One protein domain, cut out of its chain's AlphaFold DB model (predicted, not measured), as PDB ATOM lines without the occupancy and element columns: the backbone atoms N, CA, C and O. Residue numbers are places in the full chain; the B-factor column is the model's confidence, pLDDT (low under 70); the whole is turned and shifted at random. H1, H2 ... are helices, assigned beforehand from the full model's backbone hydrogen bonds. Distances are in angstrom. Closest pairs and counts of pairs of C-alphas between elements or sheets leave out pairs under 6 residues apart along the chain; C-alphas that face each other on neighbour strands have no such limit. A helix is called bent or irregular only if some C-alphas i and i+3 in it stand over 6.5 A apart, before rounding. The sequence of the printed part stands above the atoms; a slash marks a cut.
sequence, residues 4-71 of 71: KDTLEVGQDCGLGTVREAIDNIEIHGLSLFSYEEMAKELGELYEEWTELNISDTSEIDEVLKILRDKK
ATOM      1  N   LYS A   4     -28.836  44.413 -10.072       95.81
ATOM      2  CA  LYS A   4     -27.990  43.745  -9.076       95.81
ATOM      3  C   LYS A   4     -28.338  44.163  -7.642       95.81
ATOM      4  O   LYS A   4     -28.479  43.293  -6.790       95.81
ATOM      5  N   ASP A   5     -28.493  45.462  -7.394       95.38
ATOM      6  CA  ASP A   5     -28.775  45.989  -6.055       95.38
ATOM      7  C   ASP A   5     -30.182  45.574  -5.599       95.38
ATOM      8  O   ASP A   5     -30.373  45.163  -4.457       95.38
ATOM      9  N   THR A   6     -31.166  45.612  -6.507       96.50
ATOM     10  CA  THR A   6     -32.528  45.116  -6.256       96.50
ATOM     11  C   THR A   6     -32.532  43.647  -5.844       96.50
ATOM     12  O   THR A   6     -33.202  43.267  -4.886       96.50
ATOM     13  N   LEU A   7     -31.765  42.818  -6.550       97.38
ATOM     14  CA  LEU A   7     -31.663  41.389  -6.277       97.38
ATOM     15  C   LEU A   7     -30.921  41.094  -4.969       97.38
ATOM     16  O   LEU A   7     -31.329  40.192  -4.245       97.38
ATOM     17  N   GLU A   8     -29.882  41.860  -4.629       96.75
ATOM     18  CA  GLU A   8     -29.197  41.746  -3.331       96.75
ATOM     19  C   GLU A   8     -30.139  42.117  -2.171       96.75
ATOM     20  O   GLU A   8     -30.232  41.366  -1.204       96.75
ATOM     21  N   VAL A   9     -30.937  43.186  -2.304       95.31
ATOM     22  CA  VAL A   9     -31.989  43.523  -1.323       95.31
ATOM     23  C   VAL A   9     -33.024  42.403  -1.206       95.31
ATOM     24  O   VAL A   9     -33.411  42.029  -0.098       95.31
ATOM     25  N   GLY A  10     -33.470  41.848  -2.336       96.25
ATOM     26  CA  GLY A  10     -34.413  40.733  -2.346       96.25
ATOM     27  C   GLY A  10     -33.860  39.491  -1.647       96.25
ATOM     28  O   GLY A  10     -34.564  38.886  -0.839       96.25
ATOM     29  N   GLN A  11     -32.589  39.160  -1.885       96.94
ATOM     30  CA  GLN A  11     -31.891  38.060  -1.219       96.94
ATOM     31  C   GLN A  11     -31.812  38.278   0.300       96.94
ATOM     32  O   GLN A  11     -32.154  37.376   1.064       96.94
ATOM     33  N   ASP A  12     -31.436  39.482   0.743       95.94
ATOM     34  CA  ASP A  12     -31.378  39.844   2.167       95.94
ATOM     35  C   ASP A  12     -32.762  39.786   2.841       95.94
ATOM     36  O   ASP A  12     -32.876  39.510   4.037       95.94
ATOM     37  N   CYS A  13     -33.826  39.995   2.062       95.12
ATOM     38  CA  CYS A  13     -35.216  39.864   2.494       95.12
ATOM     39  C   CYS A  13     -35.764  38.426   2.400       95.12
ATOM     40  O   CYS A  13     -36.915  38.193   2.769       95.12
ATOM     41  N   GLY A  14     -34.968  37.462   1.924       96.81
ATOM     42  CA  GLY A  14     -35.370  36.062   1.769       96.81
ATOM     43  C   GLY A  14     -36.351  35.800   0.620       96.81
ATOM     44  O   GLY A  14     -37.125  34.847   0.694       96.81
ATOM     45  N   LEU A  15     -36.348  36.646  -0.412       97.88
ATOM     46  CA  LEU A  15     -37.160  36.481  -1.622       97.88
ATOM     47  C   LEU A  15     -36.509  35.468  -2.574       97.88
ATOM     48  O   LEU A  15     -35.287  35.325  -2.595       97.88
ATOM     49  N   GLY A  16     -37.318  34.744  -3.350       96.44
ATOM     50  CA  GLY A  16     -36.842  33.644  -4.193       96.44
ATOM     51  C   GLY A  16     -36.581  34.049  -5.639       96.44
ATOM     52  O   GLY A  16     -35.655  33.539  -6.267       96.44
ATOM     53  N   THR A  17     -37.375  34.976  -6.171       98.31
ATOM     54  CA  THR A  17     -37.412  35.288  -7.606       98.31
ATOM     55  C   THR A  17     -37.143  36.756  -7.917       98.31
ATOM     56  O   THR A  17     -37.344  37.648  -7.089       98.31
ATOM     57  N   VAL A  18     -36.723  37.017  -9.158       97.56
ATOM     58  CA  VAL A  18     -36.527  38.379  -9.681       97.56
ATOM     59  C   VAL A  18     -37.790  39.225  -9.514       97.56
ATOM     60  O   VAL A  18     -37.693  40.374  -9.083       97.56
ATOM     61  N   ARG A  19     -38.976  38.671  -9.808       97.62
ATOM     62  CA  ARG A  19     -40.234  39.414  -9.672       97.62
ATOM     63  C   ARG A  19     -40.502  39.823  -8.237       97.62
ATOM     64  O   ARG A  19     -40.824  40.982  -8.016       97.62
ATOM     65  N   GLU A  20     -40.332  38.912  -7.281       98.19
ATOM     66  CA  GLU A  20     -40.543  39.219  -5.863       98.19
ATOM     67  C   GLU A  20     -39.634  40.366  -5.402       98.19
ATOM     68  O   GLU A  20     -40.087  41.259  -4.689       98.19
ATOM     69  N   ALA A  21     -38.372  40.388  -5.845       97.75
ATOM     70  CA  ALA A  21     -37.450  41.481  -5.541       97.75
ATOM     71  C   ALA A  21     -37.883  42.816  -6.168       97.75
ATOM     72  O   ALA A  21     -37.850  43.846  -5.496       97.75
ATOM     73  N   ILE A  22     -38.325  42.810  -7.430       96.75
ATOM     74  CA  ILE A  22     -38.839  44.014  -8.098       96.75
ATOM     75  C   ILE A  22     -40.111  44.513  -7.399       96.75
ATOM     76  O   ILE A  22     -40.185  45.694  -7.064       96.75
ATOM     77  N   ASP A  23     -41.064  43.626  -7.096       96.50
ATOM     78  CA  ASP A  23     -42.290  43.948  -6.353       96.50
ATOM     79  C   ASP A  23     -41.962  44.578  -4.992       96.50
ATOM     80  O   ASP A  23     -42.596  45.549  -4.577       96.50
ATOM     81  N   ASN A  24     -40.939  44.063  -4.303       95.62
ATOM     82  CA  ASN A  24     -40.494  44.616  -3.030       95.62
ATOM     83  C   ASN A  24     -40.048  46.081  -3.169       95.62
ATOM     84  O   ASN A  24     -40.447  46.918  -2.357       95.62
ATOM     85  N   ILE A  25     -39.299  46.414  -4.225       94.94
ATOM     86  CA  ILE A  25     -38.891  47.795  -4.517       94.94
ATOM     87  C   ILE A  25     -40.081  48.656  -4.954       94.94
ATOM     88  O   ILE A  25     -40.170  49.808  -4.540       94.94
ATOM     89  N   GLU A  26     -41.024  48.130  -5.732       93.19
ATOM     90  CA  GLU A  26     -42.225  48.884  -6.120       93.19
ATOM     91  C   GLU A  26     -43.095  49.246  -4.909       93.19
ATOM     92  O   GLU A  26     -43.591  50.369  -4.809       93.19
ATOM     93  N   ILE A  27     -43.247  48.321  -3.960       93.00
ATOM     94  CA  ILE A  27     -44.084  48.506  -2.768       93.00
ATOM     95  C   ILE A  27     -43.372  49.367  -1.718       93.00
ATOM     96  O   ILE A  27     -43.984  50.253  -1.114       93.00
ATOM     97  N   HIS A  28     -42.088  49.105  -1.468       90.62
ATOM     98  CA  HIS A  28     -41.352  49.690  -0.345       90.62
ATOM     99  C   HIS A  28     -40.346  50.768  -0.748       90.62
ATOM    100  O   HIS A  28     -39.783  51.425   0.131       90.62
ATOM    101  N   GLY A  29     -40.153  51.013  -2.044       85.00
ATOM    102  CA  GLY A  29     -39.126  51.908  -2.574       85.00
ATOM    103  C   GLY A  29     -39.253  53.362  -2.130       85.00
ATOM    104  O   GLY A  29     -38.256  54.070  -2.141       85.00
ATOM    105  N   LEU A  30     -40.422  53.811  -1.653       85.88
ATOM    106  CA  LEU A  30     -40.577  55.149  -1.056       85.88
ATOM    107  C   LEU A  30     -39.803  55.297   0.265       85.88
ATOM    108  O   LEU A  30     -39.595  56.407   0.743       85.88
ATOM    109  N   SER A  31     -39.372  54.181   0.857       85.88
ATOM    110  CA  SER A  31     -38.460  54.169   2.006       85.88
ATOM    111  C   SER A  31     -36.998  54.376   1.591       85.88
ATOM    112  O   SER A  31     -36.162  54.662   2.443       85.88
ATOM    113  N   LEU A  32     -36.688  54.201   0.301       81.00
ATOM    114  CA  LEU A  32     -35.340  54.270  -0.272       81.00
ATOM    115  C   LEU A  32     -35.140  55.525  -1.132       81.00
ATOM    116  O   LEU A  32     -34.038  56.066  -1.176       81.00
ATOM    117  N   PHE A  33     -36.200  55.996  -1.789       87.00
ATOM    118  CA  PHE A  33     -36.172  57.086  -2.761       87.00
ATOM    119  C   PHE A  33     -37.270  58.110  -2.478       87.00
ATOM    120  O   PHE A  33     -38.337  57.776  -1.957       87.00
ATOM    121  N   SER A  34     -37.039  59.361  -2.881       90.56
ATOM    122  CA  SER A  34     -38.123  60.341  -2.940       90.56
ATOM    123  C   SER A  34     -39.158  59.950  -4.005       90.56
ATOM    124  O   SER A  34     -38.874  59.187  -4.931       90.56
ATOM    125  N   TYR A  35     -40.371  60.499  -3.901       82.56
ATOM    126  CA  TYR A  35     -41.432  60.241  -4.881       82.56
ATOM    127  C   TYR A  35     -41.023  60.638  -6.311       82.56
ATOM    128  O   TYR A  35     -41.343  59.934  -7.265       82.56
ATOM    129  N   GLU A  36     -40.287  61.743  -6.455       88.12
ATOM    130  CA  GLU A  36     -39.808  62.235  -7.752       88.12
ATOM    131  C   GLU A  36     -38.731  61.320  -8.356       88.12
ATOM    132  O   GLU A  36     -38.701  61.109  -9.567       88.12
ATOM    133  N   GLU A  37     -37.874  60.734  -7.518       91.06
ATOM    134  CA  GLU A  37     -36.790  59.848  -7.958       91.06
ATOM    135  C   GLU A  37     -37.273  58.424  -8.238       91.06
ATOM    136  O   GLU A  37     -36.745  57.775  -9.138       91.06
ATOM    137  N   MET A  38     -38.310  57.950  -7.542       90.69
ATOM    138  CA  MET A  38     -38.823  56.583  -7.682       90.69
ATOM    139  C   MET A  38     -39.113  56.202  -9.141       90.69
ATOM    140  O   MET A  38     -38.731  55.119  -9.578       90.69
ATOM    141  N   ALA A  39     -39.745  57.088  -9.914       90.94
ATOM    142  CA  ALA A  39     -40.066  56.809 -11.314       90.94
ATOM    143  C   ALA A  39     -38.806  56.620 -12.177       90.94
ATOM    144  O   ALA A  39     -38.761  55.729 -13.025       90.94
ATOM    145  N   LYS A  40     -37.770  57.434 -11.940       93.31
ATOM    146  CA  LYS A  40     -36.478  57.316 -12.624       93.31
ATOM    147  C   LYS A  40     -35.780  56.016 -12.235       93.31
ATOM    148  O   LYS A  40     -35.299  55.291 -13.100       93.31
ATOM    149  N   GLU A  41     -35.755  55.706 -10.943       94.50
ATOM    150  CA  GLU A  41     -35.067  54.530 -10.421       94.50
ATOM    151  C   GLU A  41     -35.716  53.220 -10.890       94.50
ATOM    152  O   GLU A  41     -34.992  52.288 -11.245       94.50
ATOM    153  N   LEU A  42     -37.050  53.157 -10.940       94.38
ATOM    154  CA  LEU A  42     -37.778  52.026 -11.517       94.38
ATOM    155  C   LEU A  42     -37.556  51.931 -13.029       94.38
ATOM    156  O   LEU A  42     -37.353  50.836 -13.540       94.38
ATOM    157  N   GLY A  43     -37.541  53.061 -13.743       94.75
ATOM    158  CA  GLY A  43     -37.260  53.085 -15.180       94.75
ATOM    159  C   GLY A  43     -35.907  52.456 -15.520       94.75
ATOM    160  O   GLY A  43     -35.850  51.548 -16.343       94.75
ATOM    161  N   GLU A  44     -34.843  52.876 -14.830       94.88
ATOM    162  CA  GLU A  44     -33.501  52.305 -15.016       94.88
ATOM    163  C   GLU A  44     -33.446  50.804 -14.678       94.88
ATOM    164  O   GLU A  44     -32.768  50.042 -15.366       94.88
ATOM    165  N   LEU A  45     -34.167  50.375 -13.636       95.69
ATOM    166  CA  LEU A  45     -34.254  48.968 -13.240       95.69
ATOM    167  C   LEU A  45     -34.932  48.120 -14.327       95.69
ATOM    168  O   LEU A  45     -34.424  47.063 -14.700       95.69
ATOM    169  N   TYR A  46     -36.073  48.586 -14.839       96.19
ATOM    170  CA  TYR A  46     -36.837  47.890 -15.873       96.19
ATOM    171  C   TYR A  46     -36.099  47.835 -17.212       96.19
ATOM    172  O   TYR A  46     -36.177  46.818 -17.904       96.19
ATOM    173  N   GLU A  47     -35.373  48.895 -17.569       95.75
ATOM    174  CA  GLU A  47     -34.514  48.927 -18.754       95.75
ATOM    175  C   GLU A  47     -33.420  47.856 -18.657       95.75
ATOM    176  O   GLU A  47     -33.359  46.971 -19.510       95.75
ATOM    177  N   GLU A  48     -32.640  47.848 -17.571       94.62
ATOM    178  CA  GLU A  48     -31.567  46.866 -17.361       94.62
ATOM    179  C   GLU A  48     -32.102  45.425 -17.328       94.62
ATOM    180  O   GLU A  48     -31.534  44.521 -17.947       94.62
ATOM    181  N   TRP A  49     -33.222  45.197 -16.637       94.44
ATOM    182  CA  TRP A  49     -33.853  43.881 -16.580       94.44
ATOM    183  C   TRP A  49     -34.296  43.385 -17.963       94.44
ATOM    184  O   TRP A  49     -34.045  42.227 -18.315       94.44
ATOM    185  N   THR A  50     -34.885  44.270 -18.771       93.62
ATOM    186  CA  THR A  50     -35.322  43.956 -20.138       93.62
ATOM    187  C   THR A  50     -34.134  43.664 -21.054       93.62
ATOM    188  O   THR A  50     -34.160  42.682 -21.796       93.62
ATOM    189  N   GLU A  51     -33.066  44.465 -20.985       93.56
ATOM    190  CA  GLU A  51     -31.850  44.268 -21.787       93.56
ATOM    191  C   GLU A  51     -31.164  42.928 -21.505       93.56
ATOM    192  O   GLU A  51     -30.629  42.284 -22.412       93.56
ATOM    193  N   LEU A  52     -31.191  42.485 -20.248       90.38
ATOM    194  CA  LEU A  52     -30.621  41.203 -19.846       90.38
ATOM    195  C   LEU A  52     -31.491  40.002 -20.236       90.38
ATOM    196  O   LEU A  52     -30.987  38.877 -20.206       90.38
ATOM    197  N   ASN A  53     -32.752  40.230 -20.623       94.06
ATOM    198  CA  ASN A  53     -33.709  39.204 -21.042       94.06
ATOM    199  C   ASN A  53     -33.824  38.044 -20.029       94.06
ATOM    200  O   ASN A  53     -33.801  36.865 -20.386       94.06
ATOM    201  N   ILE A  54     -33.895  38.393 -18.742       93.50
ATOM    202  CA  ILE A  54     -34.027  37.451 -17.626       93.50
ATOM    203  C   ILE A  54     -35.512  37.220 -17.340       93.50
ATOM    204  O   ILE A  54     -36.277  38.178 -17.264       93.50
ATOM    205  N   SER A  55     -35.928  35.971 -17.116       95.88
ATOM    206  CA  SER A  55     -37.314  35.701 -16.711       95.88
ATOM    207  C   SER A  55     -37.588  36.256 -15.315       95.88
ATOM    208  O   SER A  55     -36.775  36.102 -14.408       95.88
ATOM    209  N   ASP A  56     -38.772  36.815 -15.125       95.50
ATOM    210  CA  ASP A  56     -39.309  37.264 -13.835       95.50
ATOM    211  C   ASP A  56     -39.338  36.157 -12.755       95.50
ATOM    212  O   ASP A  56     -39.120  36.425 -11.577       95.50
ATOM    213  N   THR A  57     -39.533  34.903 -13.164       97.19
ATOM    214  CA  THR A  57     -39.515  33.701 -12.312       97.19
ATOM    215  C   THR A  57     -38.122  33.125 -12.050       97.19
ATOM    216  O   THR A  57     -38.010  32.140 -11.324       97.19
ATOM    217  N   SER A  58     -37.062  33.711 -12.619       97.44
ATOM    218  CA  SER A  58     -35.693  33.229 -12.389       97.44
ATOM    219  C   SER A  58     -35.315  33.381 -10.918       97.44
ATOM    220  O   SER A  58     -35.672  34.379 -10.284       97.44
ATOM    221  N   GLU A  59     -34.553  32.423 -10.394       97.94
ATOM    222  CA  GLU A  59     -34.054  32.488  -9.023       97.94
ATOM    223  C   GLU A  59     -33.025  33.613  -8.866       97.94
ATOM    224  O   GLU A  59     -32.116  33.774  -9.689       97.94
ATOM    225  N   ILE A  60     -33.139  34.374  -7.776       97.50
ATOM    226  CA  ILE A  60     -32.241  35.500  -7.479       97.50
ATOM    227  C   ILE A  60     -30.770  35.053  -7.479       97.50
ATOM    228  O   ILE A  60     -29.915  35.705  -8.082       97.50
ATOM    229  N   ASP A  61     -30.479  33.909  -6.857       96.00
ATOM    230  CA  ASP A  61     -29.123  33.368  -6.726       96.00
ATOM    231  C   ASP A  61     -28.474  33.037  -8.076       96.00
ATOM    232  O   ASP A  61     -27.263  33.207  -8.247       96.00
ATOM    233  N   GLU A  62     -29.254  32.545  -9.038       95.44
ATOM    234  CA  GLU A  62     -28.766  32.234 -10.383       95.44
ATOM    235  C   GLU A  62     -28.436  33.513 -11.149       95.44
ATOM    236  O   GLU A  62     -27.360  33.641 -11.740       95.44
ATOM    237  N   VAL A  63     -29.327  34.498 -11.074       95.88
ATOM    238  CA  VAL A  63     -29.154  35.778 -11.761       95.88
ATOM    239  C   VAL A  63     -27.972  36.556 -11.188       95.88
ATOM    240  O   VAL A  63     -27.149  37.079 -11.943       95.88
ATOM    241  N   LEU A  64     -27.815  36.585  -9.863       95.75
ATOM    242  CA  LEU A  64     -26.677  37.241  -9.217       95.75
ATOM    243  C   LEU A  64     -25.334  36.610  -9.609       95.75
ATOM    244  O   LEU A  64     -24.345  37.336  -9.720       95.75
ATOM    245  N   LYS A  65     -25.274  35.295  -9.862       94.44
ATOM    246  CA  LYS A  65     -24.063  34.645 -10.402       94.44
ATOM    247  C   LYS A  65     -23.745  35.156 -11.808       94.44
ATOM    248  O   LYS A  65     -22.630  35.614 -12.040       94.44
ATOM    249  N   ILE A  66     -24.737  35.193 -12.701       91.38
ATOM    250  CA  ILE A  66     -24.577  35.710 -14.074       91.38
ATOM    251  C   ILE A  66     -24.063  37.158 -14.063       91.38
ATOM    252  O   ILE A  66     -23.172  37.514 -14.836       91.38
ATOM    253  N   LEU A  67     -24.609  38.001 -13.183       90.50
ATOM    254  CA  LEU A  67     -24.212  39.407 -13.065       90.50
ATOM    255  C   LEU A  67     -22.796  39.590 -12.497       90.50
ATOM    256  O   LEU A  67     -22.134  40.573 -12.829       90.50
ATOM    257  N   ARG A  68     -22.317  38.665 -11.656       89.50
ATOM    258  CA  ARG A  68     -20.942  38.678 -11.128       89.50
ATOM    259  C   ARG A  68     -19.917  38.271 -12.186       89.50
ATOM    260  O   ARG A  68     -18.860  38.888 -12.242       89.50
ATOM    261  N   ASP A  69     -20.256  37.308 -13.039       83.50
ATOM    262  CA  ASP A  69     -19.353  36.775 -14.070       83.50
ATOM    263  C   ASP A  69     -19.199  37.701 -15.293       83.50
ATOM    264  O   ASP A  69     -18.294  37.523 -16.107       83.50
ATOM    265  N   LYS A  70     -20.071  38.710 -15.437       71.19
ATOM    266  CA  LYS A  70     -20.008  39.726 -16.505       71.19
ATOM    267  C   LYS A  70     -19.035  40.891 -16.227       71.19
ATOM    268  O   LYS A  70     -18.960  41.798 -17.057       71.19
ATOM    269  N   LYS A  71     -18.330  40.898 -15.089       53.97
ATOM    270  CA  LYS A  71     -17.381  41.950 -14.669       53.97
ATOM    271  C   LYS A  71     -15.928  41.545 -14.897       53.97
ATOM    272  O   LYS A  71     -15.147  42.448 -15.267       53.97
TER     273      LYS A  71
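What this domain is: This is residues 4 to 71 of the 71 residues of an uncharacterized protein of marine metagenome (UniProt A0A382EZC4). Two longer helices, H2 and H3, run opposite ways with a loose meeting between them; H1 packs across H2, and H4 packs on H1. The printed part has 68 residues with four named helices, H1 to H4, and no named strand: all helix. It is compact, with a radius of gyration of the C-alphas of 11.7 A and spans of 33 by 25 by 20 A.

How they stand to each other: H1, residues 4 to 12, touches H2, residues 18 to 31, about perpendicular at 89 degrees; the closest C-alphas, of Gly 10 and Ala 21, are 4.5 A apart. H2 and H3, residues 35 to 52, form a hairpin, a shallow tilt of 15 degrees, and only just touch, with 3 pairs of C-alphas within 8 A, the closest Gly 29 and Met 38 at 6.9 A. H4, residues 60 to 69, touches H1 at a steep tilt of 40 degrees, opposite ways, the closest C-alphas being Leu 7 and Ile 60, 6.0 A, and is apart from H3. O i to N i+4 pairs are within hydrogen-bond range throughout H1 and H4, in 8 of 10 in H2 and 12 of 14 in H3.

Where its parts are: H1 begins at C-alpha 4, (-27.990, 43.745, -9.076). H2 spans 19.7 A and is irregular: C-alphas 27 and 30 are 7.7 A apart. H3 spans 26.5 A. H4 ends at C-alpha 69, (-19.353, 36.775, -14.070).

The domain as a whole: The printed part has no cut and no long link; residue 71 is under pLDDT 70.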